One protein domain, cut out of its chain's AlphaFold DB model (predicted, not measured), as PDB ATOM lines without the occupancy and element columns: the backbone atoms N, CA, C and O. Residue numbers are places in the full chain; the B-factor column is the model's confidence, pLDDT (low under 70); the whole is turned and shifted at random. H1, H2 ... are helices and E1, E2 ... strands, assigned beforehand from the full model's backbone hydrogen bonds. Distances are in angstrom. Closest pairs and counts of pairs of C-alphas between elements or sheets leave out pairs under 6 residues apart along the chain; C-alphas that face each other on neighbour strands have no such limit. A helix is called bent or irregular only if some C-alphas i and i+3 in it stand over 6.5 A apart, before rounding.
ATOM      1  N   TRP A  42      -7.505  40.275  42.115       83.38
ATOM      2  CA  TRP A  42      -7.894  38.881  41.867       83.38
ATOM      3  C   TRP A  42      -9.207  38.760  41.072       83.38
ATOM      4  O   TRP A  42      -9.371  37.815  40.299       83.38
ATOM      5  N   ARG A  43     -10.127  39.733  41.204       84.75
ATOM      6  CA  ARG A  43     -11.374  39.773  40.421       84.75
ATOM      7  C   ARG A  43     -11.090  39.992  38.945       84.75
ATOM      8  O   ARG A  43     -11.782  39.417  38.118       84.75
ATOM      9  N   HIS A  44     -10.040  40.745  38.620       80.62
ATOM     10  CA  HIS A  44      -9.595  40.950  37.246       80.62
ATOM     11  C   HIS A  44      -9.207  39.620  36.589       80.62
ATOM     12  O   HIS A  44      -9.682  39.292  35.505       80.62
ATOM     13  N   PHE A  45      -8.411  38.807  37.287       82.75
ATOM     14  CA  PHE A  45      -8.008  37.487  36.804       82.75
ATOM     15  C   PHE A  45      -9.204  36.539  36.642       82.75
ATOM     16  O   PHE A  45      -9.362  35.911  35.595       82.75
ATOM     17  N   ALA A  46     -10.087  36.480  37.644       86.25
ATOM     18  CA  ALA A  46     -11.300  35.668  37.579       86.25
ATOM     19  C   ALA A  46     -12.230  36.102  36.429       86.25
ATOM     20  O   ALA A  46     -12.757  35.253  35.711       86.25
ATOM     21  N   ALA A  47     -12.384  37.412  36.215       84.12
ATOM     22  CA  ALA A  47     -13.164  37.977  35.120       84.12
ATOM     23  C   ALA A  47     -12.594  37.588  33.753       84.12
ATOM     24  O   ALA A  47     -13.351  37.160  32.884       84.12
ATOM     25  N   ILE A  48     -11.273  37.671  33.571       83.94
ATOM     26  CA  ILE A  48     -10.614  37.265  32.322       83.94
ATOM     27  C   ILE A  48     -10.850  35.780  32.047       83.94
ATOM     28  O   ILE A  48     -11.249  35.434  30.937       83.94
ATOM     29  N   ILE A  49     -10.657  34.905  33.039       87.06
ATOM     30  CA  ILE A  49     -10.894  33.462  32.873       87.06
ATOM     31  C   ILE A  49     -12.352  33.189  32.505       87.06
ATOM     32  O   ILE A  49     -12.631  32.408  31.594       87.06
ATOM     33  N   PHE A  50     -13.287  33.836  33.198       87.56
ATOM     34  CA  PHE A  50     -14.713  33.670  32.952       87.56
ATOM     35  C   PHE A  50     -15.105  34.122  31.538       87.56
ATOM     36  O   PHE A  50     -15.731  33.363  30.797       87.56
ATOM     37  N   LEU A  51     -14.676  35.319  31.126       85.00
ATOM     38  CA  LEU A  51     -14.947  35.858  29.790       85.00
ATOM     39  C   LEU A  51     -14.277  35.022  28.691       85.00
ATOM     40  O   LEU A  51     -14.908  34.746  27.671       85.00
ATOM     41  N   ALA A  52     -13.044  34.558  28.911       86.50
ATOM     42  CA  ALA A  52     -12.350  33.658  27.994       86.50
ATOM     43  C   ALA A  52     -13.080  32.316  27.841       86.50
ATOM     44  O   ALA A  52     -13.192  31.801  26.733       86.50
ATOM     45  N   SER A  53     -13.635  31.775  28.928       89.69
ATOM     46  CA  SER A  53     -14.404  30.524  28.895       89.69
ATOM     47  C   SER A  53     -15.695  30.671  28.083       89.69
ATOM     48  O   SER A  53     -16.039  29.780  27.304       89.69
ATOM     49  N   ILE A  54     -16.389  31.807  28.218       88.19
ATOM     50  CA  ILE A  54     -17.584  32.126  27.421       88.19
ATOM     51  C   ILE A  54     -17.227  32.288  25.938       88.19
ATOM     52  O   ILE A  54     -17.889  31.688  25.088       88.19
ATOM     53  N   ASP A  55     -16.185  33.066  25.617       87.12
ATOM     54  CA  ASP A  55     -15.723  33.239  24.232       87.12
ATOM     55  C   ASP A  55     -15.333  31.886  23.623       87.12
ATOM     56  O   ASP A  55     -15.755  31.574  22.507       87.12
ATOM     57  N   MET A  56     -14.630  31.033  24.370       91.62
ATOM     58  CA  MET A  56     -14.257  29.693  23.921       91.62
ATOM     59  C   MET A  56     -15.481  28.823  23.634       91.62
ATOM     60  O   MET A  56     -15.580  28.259  22.544       91.62
ATOM     61  N   ALA A  57     -16.444  28.743  24.557       93.06
ATOM     62  CA  ALA A  57     -17.656  27.941  24.376       93.06
ATOM     63  C   ALA A  57     -18.472  28.385  23.149       93.06
ATOM     64  O   ALA A  57     -18.975  27.551  22.384       93.06
ATOM     65  N   LEU A  58     -18.573  29.696  22.923       92.12
ATOM     66  CA  LEU A  58     -19.314  30.248  21.793       92.12
ATOM     67  C   LEU A  58     -18.564  30.093  20.469       92.12
ATOM     68  O   LEU A  58     -19.199  29.745  19.479       92.12
ATOM     69  N   ASN A  59     -17.236  30.244  20.430       94.19
ATOM     70  CA  ASN A  59     -16.452  29.966  19.221       94.19
ATOM     71  C   ASN A  59     -16.459  28.474  18.858       94.19
ATOM     72  O   ASN A  59     -16.563  28.137  17.679       94.19
ATOM     73  N   VAL A  60     -16.398  27.575  19.846       96.56
ATOM     74  CA  VAL A  60     -16.545  26.122  19.643       96.56
ATOM     75  C   VAL A  60     -17.900  25.810  19.009       96.56
ATOM     76  O   VAL A  60     -17.976  25.124  17.987       96.56
ATOM     77  N   SER A  61     -18.967  26.371  19.578       96.44
ATOM     78  CA  SER A  61     -20.329  26.208  19.063       96.44
ATOM     79  C   SER A  61     -20.483  26.815  17.664       96.44
ATOM     80  O   SER A  61     -21.085  26.197  16.786       96.44
ATOM     81  N   ALA A  62     -19.882  27.984  17.427       96.12
ATOM     82  CA  ALA A  62     -19.872  28.669  16.139       96.12
ATOM     83  C   ALA A  62     -19.172  27.854  15.053       96.12
ATOM     84  O   ALA A  62     -19.710  27.701  13.958       96.12
ATOM     85  N   GLY A  63     -18.008  27.284  15.364       96.75
ATOM     86  CA  GLY A  63     -17.265  26.429  14.446       96.75
ATOM     87  C   GLY A  63     -18.040  25.165  14.071       96.75
ATOM     88  O   GLY A  63     -18.145  24.830  12.890       96.75
ATOM     89  N   ALA A  64     -18.658  24.493  15.049       97.62
ATOM     90  CA  ALA A  64     -19.504  23.325  14.792       97.62
ATOM     91  C   ALA A  64     -20.747  23.675  13.951       97.62
ATOM     92  O   ALA A  64     -21.084  22.960  13.004       97.62
ATOM     93  N   ALA A  65     -21.418  24.789  14.263       97.62
ATOM     94  CA  ALA A  65     -22.592  25.256  13.531       97.62
ATOM     95  C   ALA A  65     -22.251  25.653  12.085       97.62
ATOM     96  O   ALA A  65     -22.961  25.259  11.157       97.62
ATOM     97  N   ALA A  66     -21.142  26.365  11.876       97.12
ATOM     98  CA  ALA A  66     -20.650  26.719  10.550       97.12
ATOM     99  C   ALA A  66     -20.324  25.470   9.716       97.12
ATOM    100  O   ALA A  66     -20.724  25.388   8.554       97.12
ATOM    101  N   ALA A  67     -19.685  24.460  10.318       96.75
ATOM    102  CA  ALA A  67     -19.401  23.188   9.655       96.75
ATOM    103  C   ALA A  67     -20.687  22.421   9.282       96.75
ATOM    104  O   ALA A  67     -20.794  21.899   8.172       96.75
ATOM    105  N   ASN A  68     -21.694  22.409  10.165       97.38
ATOM    106  CA  ASN A  68     -23.012  21.824   9.893       97.38
ATOM    107  C   ASN A  68     -23.694  22.491   8.689       97.38
ATOM    108  O   ASN A  68     -24.134  21.818   7.754       97.38
ATOM    109  N   VAL A  69     -23.756  23.824   8.691       97.44
ATOM    110  CA  VAL A  69     -24.379  24.611   7.616       97.44
ATOM    111  C   VAL A  69     -23.619  24.433   6.303       97.44
ATOM    112  O   VAL A  69     -24.243  24.185   5.271       97.44
ATOM    113  N   GLY A  70     -22.287  24.466   6.348       95.50
ATOM    114  CA  GLY A  70     -21.434  24.190   5.196       95.50
ATOM    115  C   GLY A  70     -21.689  22.804   4.599       95.50
ATOM    116  O   GLY A  70     -21.863  22.690   3.388       95.50
ATOM    117  N   ALA A  71     -21.782  21.755   5.421       95.62
ATOM    118  CA  ALA A  71     -22.066  20.399   4.947       95.62
ATOM    119  C   ALA A  71     -23.462  20.284   4.313       95.62
ATOM    120  O   ALA A  71     -23.584  19.794   3.187       95.62
ATOM    121  N   LYS A  72     -24.502  20.805   4.981       96.50
ATOM    122  CA  LYS A  72     -25.887  20.778   4.478       96.50
ATOM    123  C   LYS A  72     -26.036  21.493   3.137       96.50
ATOM    124  O   LYS A  72     -26.638  20.943   2.218       96.50
ATOM    125  N   LEU A  73     -25.469  22.693   3.008       96.56
ATOM    126  CA  LEU A  73     -25.567  23.495   1.782       96.56
ATOM    127  C   LEU A  73     -24.700  22.962   0.632       96.56
ATOM    128  O   LEU A  73     -24.946  23.300  -0.521       96.56
ATOM    129  N   ASN A  74     -23.713  22.114   0.926       95.00
ATOM    130  CA  ASN A  74     -22.965  21.360  -0.082       95.00
ATOM    131  C   ASN A  74     -23.578  19.978  -0.379       95.00
ATOM    132  O   ASN A  74     -22.955  19.177  -1.078       95.00
ATOM    133  N   HIS A  75     -24.770  19.675   0.151       94.81
ATOM    134  CA  HIS A  75     -25.433  18.372   0.017       94.81
ATOM    135  C   HIS A  75     -24.550  17.193   0.470       94.81
ATOM    136  O   HIS A  75     -24.581  16.108  -0.113       94.81
ATOM    137  N   LYS A  76     -23.731  17.404   1.508       93.88
ATOM    138  CA  LYS A  76     -22.900  16.372   2.137       93.88
ATOM    139  C   LYS A  76     -23.503  15.946   3.472       93.88
ATOM    140  O   LYS A  76     -24.163  16.730   4.153       93.88
ATOM    141  N   ALA A  77     -23.264  14.693   3.853       93.50
ATOM    142  CA  ALA A  77     -23.720  14.168   5.133       93.50
ATOM    143  C   ALA A  77     -23.038  14.907   6.296       93.50
ATOM    144  O   ALA A  77     -21.820  15.088   6.306       93.50
ATOM    145  N   VAL A  78     -23.828  15.316   7.291       95.56
ATOM    146  CA  VAL A  78     -23.313  15.923   8.523       95.56
ATOM    147  C   VAL A  78     -22.814  14.799   9.425       95.56
ATOM    148  O   VAL A  78     -23.606  14.111  10.063       95.56
ATOM    149  N   THR A  79     -21.500  14.589   9.455       95.25
ATOM    150  CA  THR A  79     -20.874  13.592  10.333       95.25
ATOM    151  C   THR A  79     -20.404  14.227  11.640       95.25
ATOM    152  O   THR A  79     -20.093  15.420  11.702       95.25
ATOM    153  N   SER A  80     -20.297  13.419  12.697       96.25
ATOM    154  CA  SER A  80     -19.717  13.847  13.979       96.25
ATOM    155  C   SER A  80     -18.283  14.360  13.821       96.25
ATOM    156  O   SER A  80     -17.886  15.304  14.501       96.25
ATOM    157  N   GLN A  81     -17.522  13.792  12.881       95.75
ATOM    158  CA  GLN A  81     -16.169  14.234  12.555       95.75
ATOM    159  C   GLN A  81     -16.149  15.663  11.996       95.75
ATOM    160  O   GLN A  81     -15.347  16.470  12.456       95.75
ATOM    161  N   VAL A  82     -17.050  16.008  11.067       94.69
ATOM    162  CA  VAL A  82     -17.140  17.371  10.505       94.69
ATOM    163  C   VAL A  82     -17.464  18.391  11.597       94.69
ATOM    164  O   VAL A  82     -16.811  19.431  11.685       94.69
ATOM    165  N   LEU A  83     -18.420  18.072  12.476       97.19
ATOM    166  CA  LEU A  83     -18.764  18.936  13.608       97.19
ATOM    167  C   LEU A  83     -17.591  19.094  14.582       97.19
ATOM    168  O   LEU A  83     -17.330  20.203  15.041       97.19
ATOM    169  N   ARG A  84     -16.860  18.009  14.864       97.50
ATOM    170  CA  ARG A  84     -15.690  18.017  15.753       97.50
ATOM    171  C   ARG A  84     -14.541  18.851  15.189       97.50
ATOM    172  O   ARG A  84     -13.922  19.589  15.947       97.50
ATOM    173  N   ILE A  85     -14.268  18.762  13.889       96.38
ATOM    174  CA  ILE A  85     -13.237  19.580  13.230       96.38
ATOM    175  C   ILE A  85     -13.634  21.059  13.278       96.38
ATOM    176  O   ILE A  85     -12.822  21.896  13.668       96.38
ATOM    177  N   GLY A  86     -14.897  21.377  12.973       96.62
ATOM    178  CA  GLY A  86     -15.425  22.737  13.111       96.62
ATOM    179  C   GLY A  86     -15.292  23.272  14.540       96.62
ATOM    180  O   GLY A  86     -14.758  24.359  14.749       96.62
ATOM    181  N   ALA A  87     -15.706  22.482  15.533       97.38
ATOM    182  CA  ALA A  87     -15.564  22.800  16.953       97.38
ATOM    183  C   ALA A  87     -14.103  23.049  17.356       97.38
ATOM    184  O   ALA A  87     -13.808  24.025  18.044       97.38
ATOM    185  N   GLN A  88     -13.181  22.194  16.906       97.12
ATOM    186  CA  GLN A  88     -11.756  22.319  17.195       97.12
ATOM    187  C   GLN A  88     -11.154  23.585  16.568       97.12
ATOM    188  O   GLN A  88     -10.381  24.274  17.231       97.12
ATOM    189  N   ALA A  89     -11.527  23.922  15.331       95.81
ATOM    190  CA  ALA A  89     -11.102  25.166  14.693       95.81
ATOM    191  C   ALA A  89     -11.601  26.394  15.476       95.81
ATOM    192  O   ALA A  89     -10.837  27.327  15.724       95.81
ATOM    193  N   GLY A  90     -12.852  26.360  15.947       95.12
ATOM    194  CA  GLY A  90     -13.404  27.378  16.843       95.12
ATOM    195  C   GLY A  90     -12.627  27.501  18.159       95.12
ATOM    196  O   GLY A  90     -12.256  28.606  18.556       95.12
ATOM    197  N   ALA A  91     -12.311  26.373  18.803       95.31
ATOM    198  CA  ALA A  91     -11.510  26.341  20.030       95.31
ATOM    199  C   ALA A  91     -10.127  26.973  19.829       95.31
ATOM    200  O   ALA A  91      -9.688  27.776  20.647       95.31
ATOM    201  N   ILE A  92      -9.450  26.629  18.731       94.31
ATOM    202  CA  ILE A  92      -8.102  27.121  18.429       94.31
ATOM    203  C   ILE A  92      -8.132  28.607  18.087       94.31
ATOM    204  O   ILE A  92      -7.289  29.347  18.593       94.31
ATOM    205  N   LYS A  93      -9.130  29.068  17.318       91.62
ATOM    206  CA  LYS A  93      -9.346  30.503  17.088       91.62
ATOM    207  C   LYS A  93      -9.470  31.236  18.420       91.62
ATOM    208  O   LYS A  93      -8.729  32.188  18.650       91.62
ATOM    209  N   SER A  94     -10.357  30.771  19.302       91.69
ATOM    210  CA  SER A  94     -10.570  31.408  20.602       91.69
ATOM    211  C   SER A  94      -9.299  31.402  21.447       91.69
ATOM    212  O   SER A  94      -8.856  32.473  21.842       91.69
ATOM    213  N   ALA A  95      -8.625  30.257  21.603       91.38
ATOM    214  CA  ALA A  95      -7.388  30.146  22.377       91.38
ATOM    215  C   ALA A  95      -6.290  31.105  21.888       91.38
ATOM    216  O   ALA A  95      -5.666  31.796  22.695       91.38
ATOM    217  N   ILE A  96      -6.088  31.196  20.569       90.31
ATOM    218  CA  ILE A  96      -5.128  32.133  19.980       90.31
ATOM    219  C   ILE A  96      -5.541  33.581  20.266       90.31
ATOM    220  O   ILE A  96      -4.703  34.400  20.651       90.31
ATOM    221  N   THR A  97      -6.826  33.909  20.114       85.88
ATOM    222  CA  THR A  97      -7.306  35.263  20.404       85.88
ATOM    223  C   THR A  97      -7.198  35.611  21.886       85.88
ATOM    224  O   THR A  97      -6.697  36.680  22.201       85.88
ATOM    225  N   THR A  98      -7.555  34.719  22.811       85.88
ATOM    226  CA  THR A  98      -7.379  34.934  24.254       85.88
ATOM    227  C   THR A  98      -5.911  35.148  24.598       85.88
ATOM    228  O   THR A  98      -5.578  36.057  25.355       85.88
ATOM    229  N   PHE A  99      -5.014  34.356  24.010       85.81
ATOM    230  CA  PHE A  99      -3.582  34.524  24.216       85.81
ATOM    231  C   PHE A  99      -3.082  35.888  23.721       85.81
ATOM    232  O   PHE A  99      -2.326  36.553  24.430       85.81
ATOM    233  N   ARG A 100      -3.551  36.351  22.553       84.50
ATOM    234  CA  ARG A 100      -3.279  37.708  22.052       84.50
ATOM    235  C   ARG A 100      -3.703  38.778  23.062       84.50
ATOM    236  O   ARG A 100      -2.929  39.699  23.305       84.50
ATOM    237  N   GLU A 101      -4.886  38.653  23.654       78.88
ATOM    238  CA  GLU A 101      -5.401  39.616  24.639       78.88
ATOM    239  C   GLU A 101      -4.562  39.626  25.926       78.88
ATOM    240  O   GLU A 101      -4.170  40.688  26.405       78.88
ATOM    241  N   ILE A 102      -4.171  38.453  26.432       80.62
ATOM    242  CA  ILE A 102      -3.269  38.346  27.592       80.62
ATOM    243  C   ILE A 102      -1.921  39.020  27.298       80.62
ATOM    244  O   ILE A 102      -1.390  39.758  28.127       80.62
ATOM    245  N   VAL A 103      -1.367  38.802  26.104       80.25
ATOM    246  CA  VAL A 103      -0.103  39.419  25.670       80.25
ATOM    247  C   VAL A 103      -0.234  40.935  25.522       80.25
ATOM    248  O   VAL A 103       0.721  41.657  25.804       80.25
ATOM    249  N   LEU A 104      -1.401  41.426  25.099       75.56
ATOM    250  CA  LEU A 104      -1.701  42.856  25.014       75.56
ATOM    251  C   LEU A 104      -1.788  43.526  26.390       75.56
ATOM    252  O   LEU A 104      -1.370  44.679  26.512       75.56
ATOM    253  N   MET A 105      -2.289  42.809  27.397       72.69
ATOM    254  CA  MET A 105      -2.355  43.268  28.790       72.69
ATOM    255  C   MET A 105      -0.995  43.191  29.494       72.69
ATOM    256  O   MET A 105      -0.679  44.003  30.366       72.69
ATOM    257  N   ALA A 106      -0.158  42.226  29.116       77.19
ATOM    258  CA  ALA A 106       1.172  42.087  29.677       77.19
ATOM    259  C   ALA A 106       2.075  43.260  29.246       77.19
ATOM    260  O   ALA A 106       2.179  43.609  28.069       77.19
ATOM    261  N   LYS A 107       2.798  43.853  30.205       77.12
ATOM    262  CA  LYS A 107       3.792  44.919  29.966       77.12
ATOM    263  C   LYS A 107       5.081  44.362  29.335       77.12
ATOM    264  O   LYS A 107       6.172  44.537  29.872       77.12
ATOM    265  N   ILE A 108       4.960  43.644  28.218       79.56
ATOM    266  CA  ILE A 108       6.094  43.047  27.500       79.56
ATOM    267  C   ILE A 108       6.770  44.106  26.618       79.56
ATOM    268  O   ILE A 108       6.173  45.119  26.250       79.56
ATOM    269  N   ASN A 109       8.035  43.867  26.264       85.56
ATOM    270  CA  ASN A 109       8.799  44.695  25.335       85.56
ATOM    271  C   ASN A 109       7.995  44.989  24.053       85.56
ATOM    272  O   ASN A 109       7.434  44.081  23.439       85.56
ATOM    273  N   PHE A 110       7.996  46.253  23.624       79.00
ATOM    274  CA  PHE A 110       7.296  46.727  22.430       79.00
ATOM    275  C   PHE A 110       7.588  45.897  21.171       79.00
ATOM    276  O   PHE A 110       6.665  45.586  20.425       79.00
ATOM    277  N   VAL A 111       8.845  45.495  20.946       81.62
ATOM    278  CA  VAL A 111       9.223  44.689  19.769       81.62
ATOM    279  C   VAL A 111       8.536  43.326  19.809       81.62
ATOM    280  O   VAL A 111       7.957  42.893  18.817       81.62
ATOM    281  N   PHE A 112       8.542  42.680  20.976       79.69
ATOM    282  CA  PHE A 112       7.858  41.409  21.179       79.69
ATOM    283  C   PHE A 112       6.342  41.573  21.035       79.69
ATOM    284  O   PHE A 112       5.705  40.784  20.348       79.69
ATOM    285  N   ARG A 113       5.766  42.648  21.586       76.94
ATOM    286  CA  ARG A 113       4.344  42.976  21.421       76.94
ATOM    287  C   ARG A 113       3.961  43.139  19.948       76.94
ATOM    288  O   ARG A 113       2.942  42.599  19.534       76.94
ATOM    289  N   MET A 114       4.776  43.833  19.151       79.06
ATOM    290  CA  MET A 114       4.535  44.009  17.713       79.06
ATOM    291  C   MET A 114       4.655  42.696  16.939       79.06
ATOM    292  O   MET A 114       3.813  42.416  16.088       79.06
ATOM    293  N   LEU A 115       5.650  41.867  17.264       81.69
ATOM    294  CA  LEU A 115       5.800  40.544  16.661       81.69
ATOM    295  C   LEU A 115       4.582  39.662  16.964       81.69
ATOM    296  O   LEU A 115       3.993  39.095  16.051       81.69
ATOM    297  N   MET A 116       4.156  39.612  18.225       80.81
ATOM    298  CA  MET A 116       3.000  38.823  18.653       80.81
ATOM    299  C   MET A 116       1.703  39.341  18.029       80.81
ATOM    300  O   MET A 116       0.872  38.545  17.603       80.81
ATOM    301  N   LEU A 117       1.536  40.659  17.897       76.00
ATOM    302  CA  LEU A 117       0.389  41.241  17.197       76.00
ATOM    303  C   LEU A 117       0.354  40.872  15.717       76.00
ATOM    304  O   LEU A 117      -0.728  40.652  15.177       76.00
ATOM    305  N   LEU A 118       1.515  40.780  15.069       78.56
ATOM    306  CA  LEU A 118       1.613  40.336  13.686       78.56
ATOM    307  C   LEU A 118       1.288  38.840  13.565       78.56
ATOM    308  O   LEU A 118       0.470  38.459  12.725       78.56
ATOM    309  N   THR A 119       1.873  38.001  14.423       80.00
ATOM    310  CA  THR A 119       1.674  36.541  14.421       80.00
ATOM    311  C   THR A 119       0.240  36.147  14.772       80.00
ATOM    312  O   THR A 119      -0.307  35.234  14.161       80.00
ATOM    313  N   PHE A 120      -0.398  36.858  15.702       83.06
ATOM    314  CA  PHE A 120      -1.787  36.630  16.114       83.06
ATOM    315  C   PHE A 120      -2.772  37.609  15.476       83.06
ATOM    316  O   PHE A 120      -3.879  37.811  15.976       83.06
ATOM    317  N   SER A 121      -2.379  38.224  14.362       85.75
ATOM    318  CA  SER A 121      -3.310  38.956  13.511       85.75
ATOM    319  C   SER A 121      -4.327  38.000  12.879       85.75
ATOM    320  O   SER A 121      -4.128  36.781  12.839       85.75
ATOM    321  N   SER A 122      -5.406  38.553  12.322       85.94
ATOM    322  CA  SER A 122      -6.380  37.783  11.539       85.94
ATOM    323  C   SER A 122      -5.711  36.974  10.418       85.94
ATOM    324  O   SER A 122      -6.108  35.836  10.177       85.94
ATOM    325  N   PHE A 123      -4.646  37.504   9.800       88.81
ATOM    326  CA  PHE A 123      -3.831  36.794   8.806       88.81
ATOM    327  C   PHE A 123      -3.207  35.517   9.377       88.81
ATOM    328  O   PHE A 123      -3.377  34.436   8.813       88.81
ATOM    329  N   GLY A 124      -2.508  35.628  10.510       90.19
ATOM    330  CA  GLY A 124      -1.845  34.490  11.146       90.19
ATOM    331  C   GLY A 124      -2.838  33.435  11.628       90.19
ATOM    332  O   GLY A 124      -2.645  32.247  11.375       90.19
ATOM    333  N   ILE A 125      -3.948  33.865  12.234       91.19
ATOM    334  CA  ILE A 125      -5.017  32.967  12.694       91.19
ATOM    335  C   ILE A 125      -5.612  32.183  11.518       91.19
ATOM    336  O   ILE A 125      -5.746  30.964  11.613       91.19
ATOM    337  N   CYS A 126      -5.929  32.846  10.401       92.94
ATOM    338  CA  CYS A 126      -6.480  32.172   9.223       92.94
ATOM    339  C   CYS A 126      -5.510  31.125   8.668       92.94
ATOM    340  O   CYS A 126      -5.922  30.001   8.397       92.94
ATOM    341  N   LEU A 127      -4.217  31.454   8.560       94.38
ATOM    342  CA  LEU A 127      -3.203  30.510   8.088       94.38
ATOM    343  C   LEU A 127      -3.071  29.292   9.009       94.38
ATOM    344  O   LEU A 127      -3.059  28.166   8.515       94.38
ATOM    345  N   VAL A 128      -3.012  29.498  10.329       93.56
ATOM    346  CA  VAL A 128      -2.899  28.403  11.309       93.56
ATOM    347  C   VAL A 128      -4.121  27.490  11.251       93.56
ATOM    348  O   VAL A 128      -3.968  26.271  11.183       93.56
ATOM    349  N   LEU A 129      -5.328  28.062  11.226       94.94
ATOM    350  CA  LEU A 129      -6.565  27.285  11.163       94.94
ATOM    351  C   LEU A 129      -6.688  26.524   9.846       94.94
ATOM    352  O   LEU A 129      -7.011  25.338   9.856       94.94
ATOM    353  N   THR A 130      -6.400  27.166   8.713       96.19
ATOM    354  CA  THR A 130      -6.439  26.491   7.413       96.19
ATOM    355  C   THR A 130      -5.392  25.390   7.336       96.19
ATOM    356  O   THR A 130      -5.728  24.299   6.880       96.19
ATOM    357  N   ALA A 131      -4.166  25.619   7.813       96.31
ATOM    358  CA  ALA A 131      -3.128  24.592   7.847       96.31
ATOM    359  C   ALA A 131      -3.550  23.391   8.694       96.31
ATOM    360  O   ALA A 131      -3.512  22.252   8.240       96.31
ATOM    361  N   GLN A 132      -4.028  23.649   9.909       95.62
ATOM    362  CA  GLN A 132      -4.441  22.605  10.832       95.62
ATOM    363  C   GLN A 132      -5.641  21.807  10.302       95.62
ATOM    364  O   GLN A 132      -5.601  20.577  10.314       95.62
ATOM    365  N   VAL A 133      -6.692  22.475   9.813       95.62
ATOM    366  CA  VAL A 133      -7.874  21.802   9.251       95.62
ATOM    367  C   VAL A 133      -7.509  21.033   7.981       95.62
ATOM    368  O   VAL A 133      -7.941  19.894   7.824       95.62
ATOM    369  N   SER A 134      -6.672  21.598   7.105       95.81
ATOM    370  CA  SER A 134      -6.220  20.904   5.892       95.81
ATOM    371  C   SER A 134      -5.406  19.666   6.241       95.81
ATOM    372  O   SER A 134      -5.715  18.589   5.752       95.81
ATOM    373  N   ASN A 135      -4.455  19.773   7.169       96.25
ATOM    374  CA  ASN A 135      -3.658  18.633   7.606       96.25
ATOM    375  C   ASN A 135      -4.518  17.527   8.240       96.25
ATOM    376  O   ASN A 135      -4.259  16.346   8.037       96.25
ATOM    377  N   GLN A 136      -5.572  17.889   8.979       94.94
ATOM    378  CA  GLN A 136      -6.502  16.919   9.566       94.94
ATOM    379  C   GLN A 136      -7.416  16.238   8.540       94.94
ATOM    380  O   GLN A 136      -7.782  15.080   8.735       94.94
ATOM    381  N   VAL A 137      -7.834  16.953   7.493       93.81
ATOM    382  CA  VAL A 137      -8.815  16.458   6.510       93.81
ATOM    383  C   VAL A 137      -8.140  15.801   5.306       93.81
ATOM    384  O   VAL A 137      -8.628  14.790   4.811       93.81
ATOM    385  N   LEU A 138      -7.038  16.377   4.832       93.94
ATOM    386  CA  LEU A 138      -6.330  15.993   3.610       93.94
ATOM    387  C   LEU A 138      -5.012  15.257   3.894       93.94
ATOM    388  O   LEU A 138      -4.444  14.675   2.980       93.94
ATOM    389  N   GLY A 139      -4.510  15.281   5.134       95.69
ATOM    390  CA  GLY A 139      -3.195  14.726   5.490       95.69
ATOM    391  C   GLY A 139      -2.009  15.609   5.085       95.69
ATOM    392  O   GLY A 139      -0.871  15.300   5.422       95.69
ATOM    393  N   GLU A 140      -2.271  16.719   4.396       95.69
ATOM    394  CA  GLU A 140      -1.277  17.695   3.969       95.69
ATOM    395  C   GLU A 140      -1.852  19.117   4.003       95.69
ATOM    396  O   GLU A 140      -3.059  19.332   4.137       95.69
ATOM    397  N   THR A 141      -0.973  20.113   3.894       96.00
ATOM    398  CA  THR A 141      -1.366  21.525   3.819       96.00
ATOM    399  C   THR A 141      -1.071  22.072   2.422       96.00
ATOM    400  O   THR A 141       0.035  22.564   2.187       96.00
ATOM    401  N   PRO A 142      -2.031  22.000   1.481       95.81
ATOM    402  CA  PRO A 142      -1.827  22.516   0.135       95.81
ATOM    403  C   PRO A 142      -1.622  24.035   0.182       95.81
ATOM    404  O   PRO A 142      -2.388  24.779   0.809       95.81
ATOM    405  N   LYS A 143      -0.571  24.506  -0.494       96.62
ATOM    406  CA  LYS A 143      -0.188  25.929  -0.550       96.62
ATOM    407  C   LYS A 143      -1.316  26.804  -1.103       96.62
ATOM    408  O   LYS A 143      -1.461  27.958  -0.711       96.62
ATOM    409  N   GLU A 144      -2.145  26.244  -1.972       97.06
ATOM    410  CA  GLU A 144      -3.300  26.869  -2.605       97.06
ATOM    411  C   GLU A 144      -4.348  27.288  -1.567       97.06
ATOM    412  O   GLU A 144      -4.883  28.398  -1.636       97.06
ATOM    413  N   LEU A 145      -4.601  26.438  -0.563       96.56
ATOM    414  CA  LEU A 145      -5.524  26.757   0.529       96.56
ATOM    415  C   LEU A 145      -4.932  27.807   1.472       96.56
ATOM    416  O   LEU A 145      -5.671  28.656   1.965       96.56
ATOM    417  N   LEU A 146      -3.610  27.823   1.671       97.06
ATOM    418  CA  LEU A 146      -2.947  28.891   2.427       97.06
ATOM    419  C   LEU A 146      -3.042  30.246   1.715       97.06
ATOM    420  O   LEU A 146      -3.311  31.259   2.358       97.06
ATOM    421  N   ILE A 147      -2.890  30.275   0.386       96.44
ATOM    422  CA  ILE A 147      -3.108  31.491  -0.413       96.44
ATOM    423  C   ILE A 147      -4.568  31.940  -0.292       96.44
ATOM    424  O   ILE A 147      -4.832  33.121  -0.069       96.44
ATOM    425  N   ALA A 148      -5.522  31.011  -0.394       96.38
ATOM    426  CA  ALA A 148      -6.934  31.326  -0.209       96.38
ATOM    427  C   ALA A 148      -7.216  31.913   1.184       96.38
ATOM    428  O   ALA A 148      -7.934  32.909   1.284       96.38
ATOM    429  N   ALA A 149      -6.610  31.357   2.237       95.88
ATOM    430  CA  ALA A 149      -6.720  31.855   3.610       95.88
ATOM    431  C   ALA A 149      -6.173  33.279   3.749       95.88
ATOM    432  O   ALA A 149      -6.820  34.135   4.348       95.88
ATOM    433  N   LEU A 150      -5.015  33.546   3.141       94.62
ATOM    434  CA  LEU A 150      -4.370  34.857   3.165       94.62
ATOM    435  C   LEU A 150      -5.214  35.940   2.476       94.62
ATOM    436  O   LEU A 150      -5.277  37.078   2.936       94.62
ATOM    437  N   VAL A 151      -5.870  35.607   1.363       94.88
ATOM    438  CA  VAL A 151      -6.756  36.554   0.668       94.88
ATOM    439  C   VAL A 151      -8.055  36.746   1.457       94.88
ATOM    440  O   VAL A 151      -8.547  37.869   1.583       94.88
ATOM    441  N   ALA A 152      -8.592  35.671   2.040       94.31
ATOM    442  CA  ALA A 152      -9.806  35.706   2.850       94.31
ATOM    443  C   ALA A 152      -9.655  36.490   4.163       94.31
ATOM    444  O   ALA A 152     -10.651  36.998   4.675       94.31
ATOM    445  N   SER A 153      -8.437  36.652   4.689       91.75
ATOM    446  CA  SER A 153      -8.198  37.449   5.897       91.75
ATOM    447  C   SER A 153      -8.242  38.964   5.670       91.75
ATOM    448  O   SER A 153      -8.326  39.708   6.644       91.75
ATOM    449  N   ILE A 154      -8.223  39.445   4.418       89.56
ATOM    450  CA  ILE A 154      -8.308  40.884   4.105       89.56
ATOM    451  C   ILE A 154      -9.660  41.472   4.565       89.56
ATOM    452  O   ILE A 154      -9.642  42.437   5.331       89.56
ATOM    453  N   PRO A 155     -10.828  40.894   4.197       83.81
ATOM    454  CA  PRO A 155     -12.118  41.282   4.776       83.81
ATOM    455  C   PRO A 155     -12.160  41.238   6.308       83.81
ATOM    456  O   PRO A 155     -12.837  42.050   6.929       83.81
ATOM    457  N   LEU A 156     -11.419  40.311   6.919       78.31
ATOM    458  CA  LEU A 156     -11.407  40.086   8.366       78.31
ATOM    459  C   LEU A 156     -10.542  41.093   9.135       78.31
ATOM    460  O   LEU A 156     -10.437  41.004  10.356       78.31
ATOM    461  N   PHE A 157      -9.928  42.074   8.468       74.31
ATOM    462  CA  PHE A 157      -9.145  43.116   9.141       74.31
ATOM    463  C   PHE A 157      -9.964  43.884  10.196       74.31
ATOM    464  O   PHE A 157      -9.434  44.243  11.252       74.31
ATOM    465  N   PHE A 158     -11.270  44.048   9.959       60.47
ATOM    466  CA  PHE A 158     -12.209  44.675  10.895       60.47
ATOM    467  C   PHE A 158     -12.368  43.914  12.224       60.47
ATOM    468  O   PHE A 158     -12.836  44.492  13.201       60.47
ATOM    469  N   GLU A 159     -11.920  42.655  12.311       60.53
ATOM    470  CA  GLU A 159     -11.939  41.866  13.551       60.53
ATOM    471  C   GLU A 159     -10.949  42.386  14.615       60.53
ATOM    472  O   GLU A 159     -11.073  42.051  15.794       60.53
ATOM    473  N   SER A 160     -10.002  43.255  14.231       53.94
ATOM    474  CA  SER A 160      -8.968  43.808  15.125       53.94
ATOM    475  C   SER A 160      -9.498  44.763  16.204       53.94
ATOM    476  O   SER A 160      -8.745  45.105  17.114       53.94
ATOM    477  N   ILE A 161     -10.772  45.163  16.146       51.53
ATOM    478  CA  ILE A 161     -11.433  46.046  17.123       51.53
ATOM    479  C   ILE A 161     -12.010  45.197  18.277       51.53
ATOM    480  O   ILE A 161     -13.208  45.204  18.558       51.53
ATOM    481  N   ARG A 162     -11.161  44.388  18.921       53.81
ATOM    482  CA  ARG A 162     -11.460  43.706  20.191       53.81
ATOM    483  C   ARG A 162     -10.695  44.436  21.293       53.81
ATOM    484  O   ARG A 162      -9.536  44.126  21.517       53.81
ATOM    485  N   ASP A 163     -11.346  45.389  21.953       54.59
ATOM    486  CA  ASP A 163     -10.867  45.942  23.223       54.59
ATOM    487  C   ASP A 163     -11.759  45.372  24.337       54.59
ATOM    488  O   ASP A 163     -12.922  45.758  24.476       54.59
ATOM    489  N   LEU A 164     -11.235  44.395  25.090       50.75
ATOM    490  CA  LEU A 164     -11.911  43.792  26.253       50.75
ATOM    491  C   LEU A 164     -11.962  44.740  27.452       50.75
ATOM    492  O   LEU A 164     -12.869  44.642  28.278       50.75
ATOM    493  N   GLU A 165     -10.991  45.644  27.554       48.88
ATOM    494  CA  GLU A 165     -10.925  46.606  28.640       48.88
ATOM    495  C   GLU A 165     -11.729  47.861  28.263       48.88
ATOM    496  O   GLU A 165     -11.478  48.477  27.218       48.88
ATOM    497  N   PRO A 166     -12.726  48.259  29.071       47.09
ATOM    498  CA  PRO A 166     -13.312  49.577  28.935       47.09
ATOM    499  C   PRO A 166     -12.214  50.587  29.264       47.09
ATOM    500  O   PRO A 166     -11.784  50.687  30.411       47.09
ATOM    501  N   PRO A 185     -21.802  48.166  18.719       59.12
ATOM    502  CA  PRO A 185     -22.784  47.262  18.123       59.12
ATOM    503  C   PRO A 185     -22.819  47.343  16.592       59.12
ATOM    504  O   PRO A 185     -22.919  46.306  15.942       59.12
ATOM    505  N   ILE A 186     -22.663  48.537  16.004       65.31
ATOM    506  CA  ILE A 186     -22.665  48.727  14.541       65.31
ATOM    507  C   ILE A 186     -21.450  48.038  13.906       65.31
ATOM    508  O   ILE A 186     -21.607  47.251  12.973       65.31
ATOM    509  N   ILE A 187     -20.251  48.255  14.459       65.69
ATOM    510  CA  ILE A 187     -19.019  47.567  14.032       65.69
ATOM    511  C   ILE A 187     -19.180  46.051  14.176       65.69
ATOM    512  O   ILE A 187     -18.742  45.286  13.319       65.69
ATOM    513  N   SER A 188     -19.865  45.609  15.230       66.81
ATOM    514  CA  SER A 188     -20.104  44.191  15.467       66.81
ATOM    515  C   SER A 188     -21.053  43.578  14.420       66.81
ATOM    516  O   SER A 188     -20.817  42.453  13.987       66.81
ATOM    517  N   VAL A 189     -22.060  44.303  13.914       75.12
ATOM    518  CA  VAL A 189     -22.886  43.836  12.777       75.12
ATOM    519  C   VAL A 189     -22.055  43.716  11.495       75.12
ATOM    520  O   VAL A 189     -22.209  42.745  10.750       75.12
ATOM    521  N   CYS A 190     -21.117  44.639  11.257       80.62
ATOM    522  CA  CYS A 190     -20.193  44.544  10.123       80.62
ATOM    523  C   CYS A 190     -19.321  43.277  10.171       80.62
ATOM    524  O   CYS A 190     -18.953  42.774   9.109       80.62
ATOM    525  N   LEU A 191     -19.043  42.715  11.356       81.12
ATOM    526  CA  LEU A 191     -18.293  41.457  11.487       81.12
ATOM    527  C   LEU A 191     -19.032  40.270  10.869       81.12
ATOM    528  O   LEU A 191     -18.395  39.439  10.234       81.12
ATOM    529  N   ILE A 192     -20.363  40.218  10.971       89.56
ATOM    530  CA  ILE A 192     -21.160  39.156  10.335       89.56
ATOM    531  C   ILE A 192     -20.958  39.198   8.815       89.56
ATOM    532  O   ILE A 192     -20.728  38.169   8.179       89.56
ATOM    533  N   GLY A 193     -21.002  40.404   8.240       90.62
ATOM    534  CA  GLY A 193     -20.740  40.624   6.821       90.62
ATOM    535  C   GLY A 193     -19.297  40.300   6.429       90.62
ATOM    536  O   GLY A 193     -19.074  39.683   5.389       90.62
ATOM    537  N   ALA A 194     -18.326  40.666   7.268       91.31
ATOM    538  CA  ALA A 194     -16.912  40.372   7.048       91.31
ATOM    539  C   ALA A 194     -16.623  38.865   7.077       91.31
ATOM    540  O   ALA A 194     -15.929  38.376   6.187       91.31
ATOM    541  N   ASP A 195     -17.195  38.118   8.025       92.69
ATOM    542  CA  ASP A 195     -17.045  36.661   8.116       92.69
ATOM    543  C   ASP A 195     -17.728  35.948   6.941       92.69
ATOM    544  O   ASP A 195     -17.160  35.025   6.348       92.69
ATOM    545  N   ALA A 196     -18.916  36.408   6.531       95.19
ATOM    546  CA  ALA A 196     -19.595  35.909   5.336       95.19
ATOM    547  C   ALA A 196     -18.759  36.148   4.065       95.19
ATOM    548  O   ALA A 196     -18.557  35.235   3.254       95.19
ATOM    549  N   LEU A 197     -18.224  37.363   3.908       94.94
ATOM    550  CA  LEU A 197     -17.356  37.726   2.791       94.94
ATOM    551  C   LEU A 197     -16.043  36.936   2.822       94.94
ATOM    552  O   LEU A 197     -15.606  36.463   1.776       94.94
ATOM    553  N   GLY A 198     -15.445  36.739   3.998       94.56
ATOM    554  CA  GLY A 198     -14.254  35.914   4.191       94.56
ATOM    555  C   GLY A 198     -14.483  34.477   3.722       94.56
ATOM    556  O   GLY A 198     -13.705  33.965   2.917       94.56
ATOM    557  N   GLY A 199     -15.600  33.859   4.119       95.62
ATOM    558  CA  GLY A 199     -15.989  32.524   3.651       95.62
ATOM    559  C   GLY A 199     -16.177  32.453   2.131       95.62
ATOM    560  O   GLY A 199     -15.656  31.546   1.476       95.62
ATOM    561  N   TYR A 200     -16.863  33.438   1.542       96.88
ATOM    562  CA  TYR A 200     -17.031  33.541   0.087       96.88
ATOM    563  C   TYR A 200     -15.687  33.670  -0.649       96.88
ATOM    564  O   TYR A 200     -15.428  32.937  -1.607       96.88
ATOM    565  N   VAL A 201     -14.829  34.593  -0.201       96.62
ATOM    566  CA  VAL A 201     -13.517  34.871  -0.800       96.62
ATOM    567  C   VAL A 201     -12.612  33.649  -0.697       96.62
ATOM    568  O   VAL A 201     -11.972  33.300  -1.688       96.62
ATOM    569  N   PHE A 202     -12.610  32.961   0.446       96.81
ATOM    570  CA  PHE A 202     -11.846  31.732   0.644       96.81
ATOM    571  C   PHE A 202     -12.230  30.659  -0.381       96.81
ATOM    572  O   PHE A 202     -11.374  30.166  -1.114       96.81
ATOM    573  N   ALA A 203     -13.523  30.342  -0.496       96.94
ATOM    574  CA  ALA A 203     -13.997  29.315  -1.424       96.94
ATOM    575  C   ALA A 203     -13.734  29.687  -2.891       96.94
ATOM    576  O   ALA A 203     -13.326  28.841  -3.690       96.94
ATOM    577  N   ARG A 204     -13.922  30.963  -3.248       96.88
ATOM    578  CA  ARG A 204     -13.641  31.455  -4.600       96.88
ATOM    579  C   ARG A 204     -12.155  31.384  -4.931       96.88
ATOM    580  O   ARG A 204     -11.795  30.951  -6.022       96.88
ATOM    581  N   MET A 205     -11.292  31.788  -4.003       97.50
ATOM    582  CA  MET A 205      -9.851  31.767  -4.227       97.50
ATOM    583  C   MET A 205      -9.312  30.336  -4.288       97.50
ATOM    584  O   MET A 205      -8.518  30.038  -5.175       97.50
ATOM    585  N   ALA A 206      -9.802  29.431  -3.438       96.69
ATOM    586  CA  ALA A 206      -9.467  28.010  -3.514       96.69
ATOM    587  C   ALA A 206      -9.847  27.413  -4.883       96.69
ATOM    588  O   ALA A 206      -9.027  26.752  -5.521       96.69
ATOM    589  N   SER A 207     -11.039  27.739  -5.402       96.75
ATOM    590  CA  SER A 207     -11.449  27.316  -6.746       96.75
ATOM    591  C   SER A 207     -10.566  27.902  -7.852       96.75
ATOM    592  O   SER A 207     -10.253  27.192  -8.805       96.75
ATOM    593  N   ASN A 208     -10.138  29.165  -7.740       96.94
ATOM    594  CA  ASN A 208      -9.224  29.791  -8.705       96.94
ATOM    595  C   ASN A 208      -7.833  29.136  -8.714       96.94
ATOM    596  O   ASN A 208      -7.138  29.199  -9.722       96.94
ATOM    597  N   GLN A 209      -7.428  28.524  -7.601       96.75
ATOM    598  CA  GLN A 209      -6.191  27.751  -7.487       96.75
ATOM    599  C   GLN A 209      -6.371  26.275  -7.894       96.75
ATOM    600  O   GLN A 209      -5.457  25.476  -7.725       96.75
ATOM    601  N   GLY A 210      -7.539  25.895  -8.422       95.94
ATOM    602  CA  GLY A 210      -7.817  24.532  -8.880       95.94
ATOM    603  C   GLY A 210      -8.287  23.566  -7.787       95.94
ATOM    604  O   GLY A 210      -8.403  22.375  -8.061       95.94
ATOM    605  N   ILE A 211      -8.604  24.052  -6.580       94.62
ATOM    606  CA  ILE A 211      -9.099  23.228  -5.463       94.62
ATOM    607  C   ILE A 211     -10.512  23.685  -5.054       94.62
ATOM    608  O   ILE A 211     -10.683  24.425  -4.080       94.62
ATOM    609  N   PRO A 212     -11.569  23.280  -5.785       92.88
ATOM    610  CA  PRO A 212     -12.944  23.657  -5.466       92.88
ATOM    611  C   PRO A 212     -13.465  22.877  -4.246       92.88
ATOM    612  O   PRO A 212     -14.118  21.844  -4.368       92.88
ATOM    613  N   ILE A 213     -13.180  23.385  -3.047       90.19
ATOM    614  CA  ILE A 213     -13.531  22.744  -1.765       90.19
ATOM    615  C   ILE A 213     -15.012  22.862  -1.368       90.19
ATOM    616  O   ILE A 213     -15.510  22.044  -0.599       90.19
ATOM    617  N   SER A 214     -15.716  23.902  -1.823       91.94
ATOM    618  CA  SER A 214     -17.091  24.206  -1.403       91.94
ATOM    619  C   SER A 214     -17.781  25.116  -2.410       91.94
ATOM    620  O   SER A 214     -17.151  25.976  -3.027       91.94
ATOM    621  N   ASN A 215     -19.106  25.012  -2.493       94.88
ATOM    622  CA  ASN A 215     -19.940  26.026  -3.124       94.88
ATOM    623  C   ASN A 215     -19.746  27.381  -2.415       94.88
ATOM    624  O   ASN A 215     -19.737  27.456  -1.181       94.88
ATOM    625  N   TYR A 216     -19.628  28.462  -3.190       95.38
ATOM    626  CA  TYR A 216     -19.416  29.820  -2.682       95.38
ATOM    627  C   TYR A 216     -20.540  30.284  -1.756       95.38
ATOM    628  O   TYR A 216     -20.285  30.962  -0.762       95.38
ATOM    629  N   ARG A 217     -21.788  29.898  -2.058       95.31
ATOM    630  CA  ARG A 217     -22.947  30.231  -1.220       95.31
ATOM    631  C   ARG A 217     -22.881  29.505   0.119       95.31
ATOM    632  O   ARG A 217     -23.097  30.127   1.147       95.31
ATOM    633  N   ALA A 218     -22.510  28.224   0.100       96.00
ATOM    634  CA  ALA A 218     -22.356  27.431   1.313       96.00
ATOM    635  C   ALA A 218     -21.262  28.000   2.229       96.00
ATOM    636  O   ALA A 218     -21.482  28.145   3.429       96.00
ATOM    637  N   ALA A 219     -20.118  28.392   1.658       96.25
ATOM    638  CA  ALA A 219     -19.024  29.001   2.410       96.25
ATOM    639  C   ALA A 219     -19.395  30.385   2.972       96.25
ATOM    640  O   ALA A 219     -19.105  30.673   4.130       96.25
ATOM    641  N   CYS A 220     -20.099  31.208   2.188       96.75
ATOM    642  CA  CYS A 220     -20.632  32.496   2.637       96.75
ATOM    643  C   CYS A 220     -21.603  32.334   3.818       96.75
ATOM    644  O   CYS A 220     -21.452  32.988   4.848       96.75
ATOM    645  N   SER A 221     -22.566  31.413   3.713       97.25
ATOM    646  CA  SER A 221     -23.529  31.137   4.784       97.25
ATOM    647  C   SER A 221     -22.866  30.564   6.038       97.25
ATOM    648  O   SER A 221     -23.235  30.952   7.144       97.25
ATOM    649  N   ALA A 222     -21.874  29.681   5.891       96.56
ATOM    650  CA  ALA A 222     -21.094  29.174   7.019       96.56
ATOM    651  C   ALA A 222     -20.336  30.307   7.734       96.56
ATOM    652  O   ALA A 222     -20.375  30.384   8.962       96.56
ATOM    653  N   GLY A 223     -19.725  31.220   6.968       95.06
ATOM    654  CA  GLY A 223     -19.094  32.430   7.495       95.06
ATOM    655  C   GLY A 223     -20.084  33.327   8.245       95.06
ATOM    656  O   GLY A 223     -19.829  33.697   9.385       95.06
ATOM    657  N   ALA A 224     -21.261  33.596   7.673       95.69
ATOM    658  CA  ALA A 224     -22.301  34.399   8.325       95.69
ATOM    659  C   ALA A 224     -22.769  33.795   9.660       95.69
ATOM    660  O   ALA A 224     -22.942  34.510  10.647       95.69
ATOM    661  N   VAL A 225     -22.958  32.473   9.715       96.19
ATOM    662  CA  VAL A 225     -23.342  31.759  10.944       96.19
ATOM    663  C   VAL A 225     -22.244  31.861  11.996       96.19
ATOM    664  O   VAL A 225     -22.536  32.168  13.154       96.19
ATOM    665  N   PHE A 226     -20.986  31.665  11.592       94.25
ATOM    666  CA  PHE A 226     -19.844  31.840  12.482       94.25
ATOM    667  C   PHE A 226     -19.796  33.269  13.047       94.25
ATOM    668  O   PHE A 226     -19.729  33.461  14.264       94.25
ATOM    669  N   GLY A 227     -19.912  34.272  12.176       91.00
ATOM    670  CA  GLY A 227     -19.906  35.678  12.566       91.00
ATOM    671  C   GLY A 227     -21.078  36.063  13.457       91.00
ATOM    672  O   GLY A 227     -20.903  36.824  14.400       91.00
ATOM    673  N   THR A 228     -22.256  35.477  13.249       92.25
ATOM    674  CA  THR A 228     -23.441  35.738  14.084       92.25
ATOM    675  C   THR A 228     -23.263  35.205  15.505       92.25
ATOM    676  O   THR A 228     -23.591  35.883  16.479       92.25
ATOM    677  N   LEU A 229     -22.714  33.998  15.655       91.44
ATOM    678  CA  LEU A 229     -22.495  33.392  16.971       91.44
ATOM    679  C   LEU A 229     -21.332  34.048  17.722       91.44
ATOM    680  O   LEU A 229     -21.426  34.272  18.930       91.44
ATOM    681  N   THR A 230     -20.264  34.430  17.022       86.81
ATOM    682  CA  THR A 230     -19.173  35.202  17.639       86.81
ATOM    683  C   THR A 230     -19.564  36.652  17.924       86.81
ATOM    684  O   THR A 230     -19.103  37.223  18.911       86.81
ATOM    685  N   PHE A 231     -20.453  37.252  17.129       85.69
ATOM    686  CA  PHE A 231     -21.116  38.515  17.458       85.69
ATOM    687  C   PHE A 231     -21.898  38.391  18.762       85.69
ATOM    688  O   PHE A 231     -21.731  39.221  19.650       85.69
ATOM    689  N   LEU A 232     -22.709  37.340  18.909       84.81
ATOM    690  CA  LEU A 232     -23.491  37.127  20.123       84.81
ATOM    691  C   LEU A 232     -22.582  36.983  21.352       84.81
ATOM    692  O   LEU A 232     -22.863  37.576  22.390       84.81
ATOM    693  N   ALA A 233     -21.449  36.287  21.215       82.88
ATOM    694  CA  ALA A 233     -20.421  36.226  22.256       82.88
ATOM    695  C   ALA A 233     -19.902  37.611  22.651       82.88
ATOM    696  O   ALA A 233     -19.851  37.955  23.833       82.88
ATOM    697  N   ARG A 234     -19.566  38.439  21.659       78.25
ATOM    698  CA  ARG A 234     -19.120  39.821  21.874       78.25
ATOM    699  C   ARG A 234     -20.207  40.684  22.515       78.25
ATOM    700  O   ARG A 234     -19.906  41.473  23.401       78.25
ATOM    701  N   ALA A 235     -21.465  40.512  22.123       79.62
ATOM    702  CA  ALA A 235     -22.585  41.233  22.715       79.62
ATOM    703  C   ALA A 235     -22.775  40.849  24.190       79.62
ATOM    704  O   ALA A 235     -22.875  41.730  25.038       79.62
ATOM    705  N   ILE A 236     -22.753  39.551  24.514       80.69
ATOM    706  CA  ILE A 236     -22.881  39.057  25.894       80.69
ATOM    707  C   ILE A 236     -21.727  39.569  26.758       80.69
ATOM    708  O   ILE A 236     -21.963  40.149  27.814       80.69
ATOM    709  N   THR A 237     -20.483  39.403  26.303       75.88
ATOM    710  CA  THR A 237     -19.306  39.906  27.029       75.88
ATOM    711  C   THR A 237     -19.341  41.427  27.184       75.88
ATOM    712  O   THR A 237     -19.089  41.925  28.277       75.88
ATOM    713  N   GLY A 238     -19.741  42.165  26.146       74.12
ATOM    714  CA  GLY A 238     -19.921  43.614  26.197       74.12
ATOM    715  C   GLY A 238     -20.981  44.053  27.209       74.12
ATOM    716  O   GLY A 238     -20.735  44.980  27.974       74.12
ATOM    717  N   ILE A 239     -22.127  43.367  27.272       77.88
ATOM    718  CA  ILE A 239     -23.163  43.622  28.286       77.88
ATOM    719  C   ILE A 239     -22.603  43.364  29.686       77.88
ATOM    720  O   ILE A 239     -22.740  44.221  30.552       77.88
ATOM    721  N   ILE A 240     -21.930  42.229  29.897       77.12
ATOM    722  CA  ILE A 240     -21.343  41.858  31.193       77.12
ATOM    723  C   ILE A 240     -20.321  42.904  31.663       77.12
ATOM    724  O   ILE A 240     -20.332  43.290  32.830       77.12
ATOM    725  N   VAL A 241     -19.457  43.380  30.766       71.69
ATOM    726  CA  VAL A 241     -18.436  44.396  31.069       71.69
ATOM    727  C   VAL A 241     -19.053  45.770  31.351       71.69
ATOM    728  O   VAL A 241     -18.536  46.511  32.187       71.69
ATOM    729  N   SER A 242     -20.168  46.101  30.698       70.31
ATOM    730  CA  SER A 242     -20.899  47.355  30.918       70.31
ATOM    731  C   SER A 242     -21.666  47.399  32.242       70.31
ATOM    732  O   SER A 242     -22.104  48.475  32.646       70.31
ATOM    733  N   ILE A 243     -21.833  46.271  32.945       76.69
ATOM    734  CA  ILE A 243     -22.427  46.267  34.286       76.69
ATOM    735  C   ILE A 243     -21.418  46.890  35.258       76.69
ATOM    736  O   ILE A 243     -20.484  46.239  35.736       76.69
ATOM    737  N   GLN A 244     -21.626  48.172  35.545       79.19
ATOM    738  CA  GLN A 244     -20.865  48.942  36.520       79.19
ATOM    739  C   GLN A 244     -21.801  49.395  37.639       79.19
ATOM    740  O   GLN A 244     -22.876  49.941  37.395       79.19
ATOM    741  N   LEU A 245     -21.393  49.143  38.877       78.00
ATOM    742  CA  LEU A 245     -22.087  49.596  40.076       78.00
ATOM    743  C   LEU A 245     -21.291  50.751  40.670       78.00
ATOM    744  O   LEU A 245     -20.251  50.542  41.300       78.00
ATOM    745  N   THR A 246     -21.788  51.965  40.458       78.56
ATOM    746  CA  THR A 246     -21.209  53.183  41.027       78.56
ATOM    747  C   THR A 246     -21.812  53.437  42.402       78.56
ATOM    748  O   THR A 246     -23.031  53.538  42.548       78.56
ATOM    749  N   ARG A 247     -20.959  53.544  43.421       81.12
ATOM    750  CA  ARG A 247     -21.312  54.014  44.766       81.12
ATOM    751  C   ARG A 247     -20.512  55.286  45.061       81.12
ATOM    752  O   ARG A 247     -19.532  55.543  44.371       81.12
ATOM    753  N   SER A 248     -20.918  56.062  46.068       78.12
ATOM    754  CA  SER A 248     -20.331  57.378  46.398       78.12
ATOM    755  C   SER A 248     -18.798  57.401  46.427       78.12
ATOM    756  O   SER A 248     -18.211  58.372  45.970       78.12
TER     757      SER A 248
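This is residues 42 to 166 and 185 to 248 of the 357 residues of an uncharacterized protein of Rutstroemia sp. NJR-2017a WRK4 (UniProt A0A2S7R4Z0). Six helices, H1, H2, H4, H5, H7 and H8, stand in a ring as an up-and-down bundle, each running against the one before it and touching its neighbours round to H1 again. The short H6 packs on H4 and H7, the H2 to H3 turn sticks out at residues 106 to 111, and a tail with E1 sticks out beyond H8 at residues 243 to 248. The printed part has 189 residues with eight named helices, H1 to H8, followed by the one named strand, E1; its class is mostly helix. It is compact, with a radius of gyration of the C-alphas of 17.2 A, and elongated, spanning 63 by 35 by 29 A.

H1, residues 42 to 73, touches H2, residues 80 to 105, opposite ways at a shallow tilt of 33 degrees, only just short of steep; this is a hairpin, closest at the C-alphas of Gly 63 and Gly 86, 4.3 A apart. H3, residues 110 to 119, forms a hairpin with H2, touching residues 100 to 104 alone, closest at the C-alphas of Leu 104 and Arg 113, 7.0 A apart. H4, residues 122 to 138, touches H2 at residues 85 to 96 alone, closest at the C-alphas of Ala 89 and Leu 129, 6.1 A apart. H5, residues 143 to 152, forms a hairpin with H4 at a tilt of 37 degrees, only just steep, with the C-alphas of Cys 126 and Ala 149 closest at 5.6 A. H7, residues 185 to 208, touches H5, with the C-alphas of Ala 152 and Gly 198 closest at 4.7 A. H6, residues 155 to 160, touches H7 at a steep tilt of 40 degrees, closest at the C-alphas of Pro 155 and Ala 194, 5.4 A apart. H8, residues 216 to 242, forms a hairpin with H7, closest at the C-alphas of Ala 196 and Gly 223, 4.1 A apart. H8 also touches H1, opposite ways at a shallow tilt of 19 degrees, with the C-alphas of Ala 66 and Ala 222 closest at 4.3 A. H1 and H4 are apart, as are H5 and H8. Every O i to N i+4 pair is within hydrogen-bond range in H1, H2, H3, H4, H5 and H8, against 18 of 20 in H7 and 0 of 2 in H6, where 2 of 3 O i to N i+3 pairs are within range.

H1 begins at C-alpha 42, (-7.894, 38.881, 41.867), and is 46.4 A long; H2 is 37.2 A, H4 23.2 A, H7 34.8 A and H8 37.9 A. H6 is irregular, but only just: C-alphas 155 and 158 are 7.0 A apart. H8 ends at C-alpha 242, (-20.899, 47.355, 30.918). E1, residues 245 to 247, pairs with no named strand and ends at C-alpha 247, (-21.312, 54.014, 44.766).

The C-alphas of Gly 210 and Ser 248 are the two farthest apart, at 65.5 A. Residues 167 to 184 are not printed, and C-alphas 166 and 185 are 14.6 A apart across this cut. Of the links that are printed whole, none is long. Residues 158 to 166 and 185 to 188 have pLDDT under 70; the mean of the printed part is 87.5.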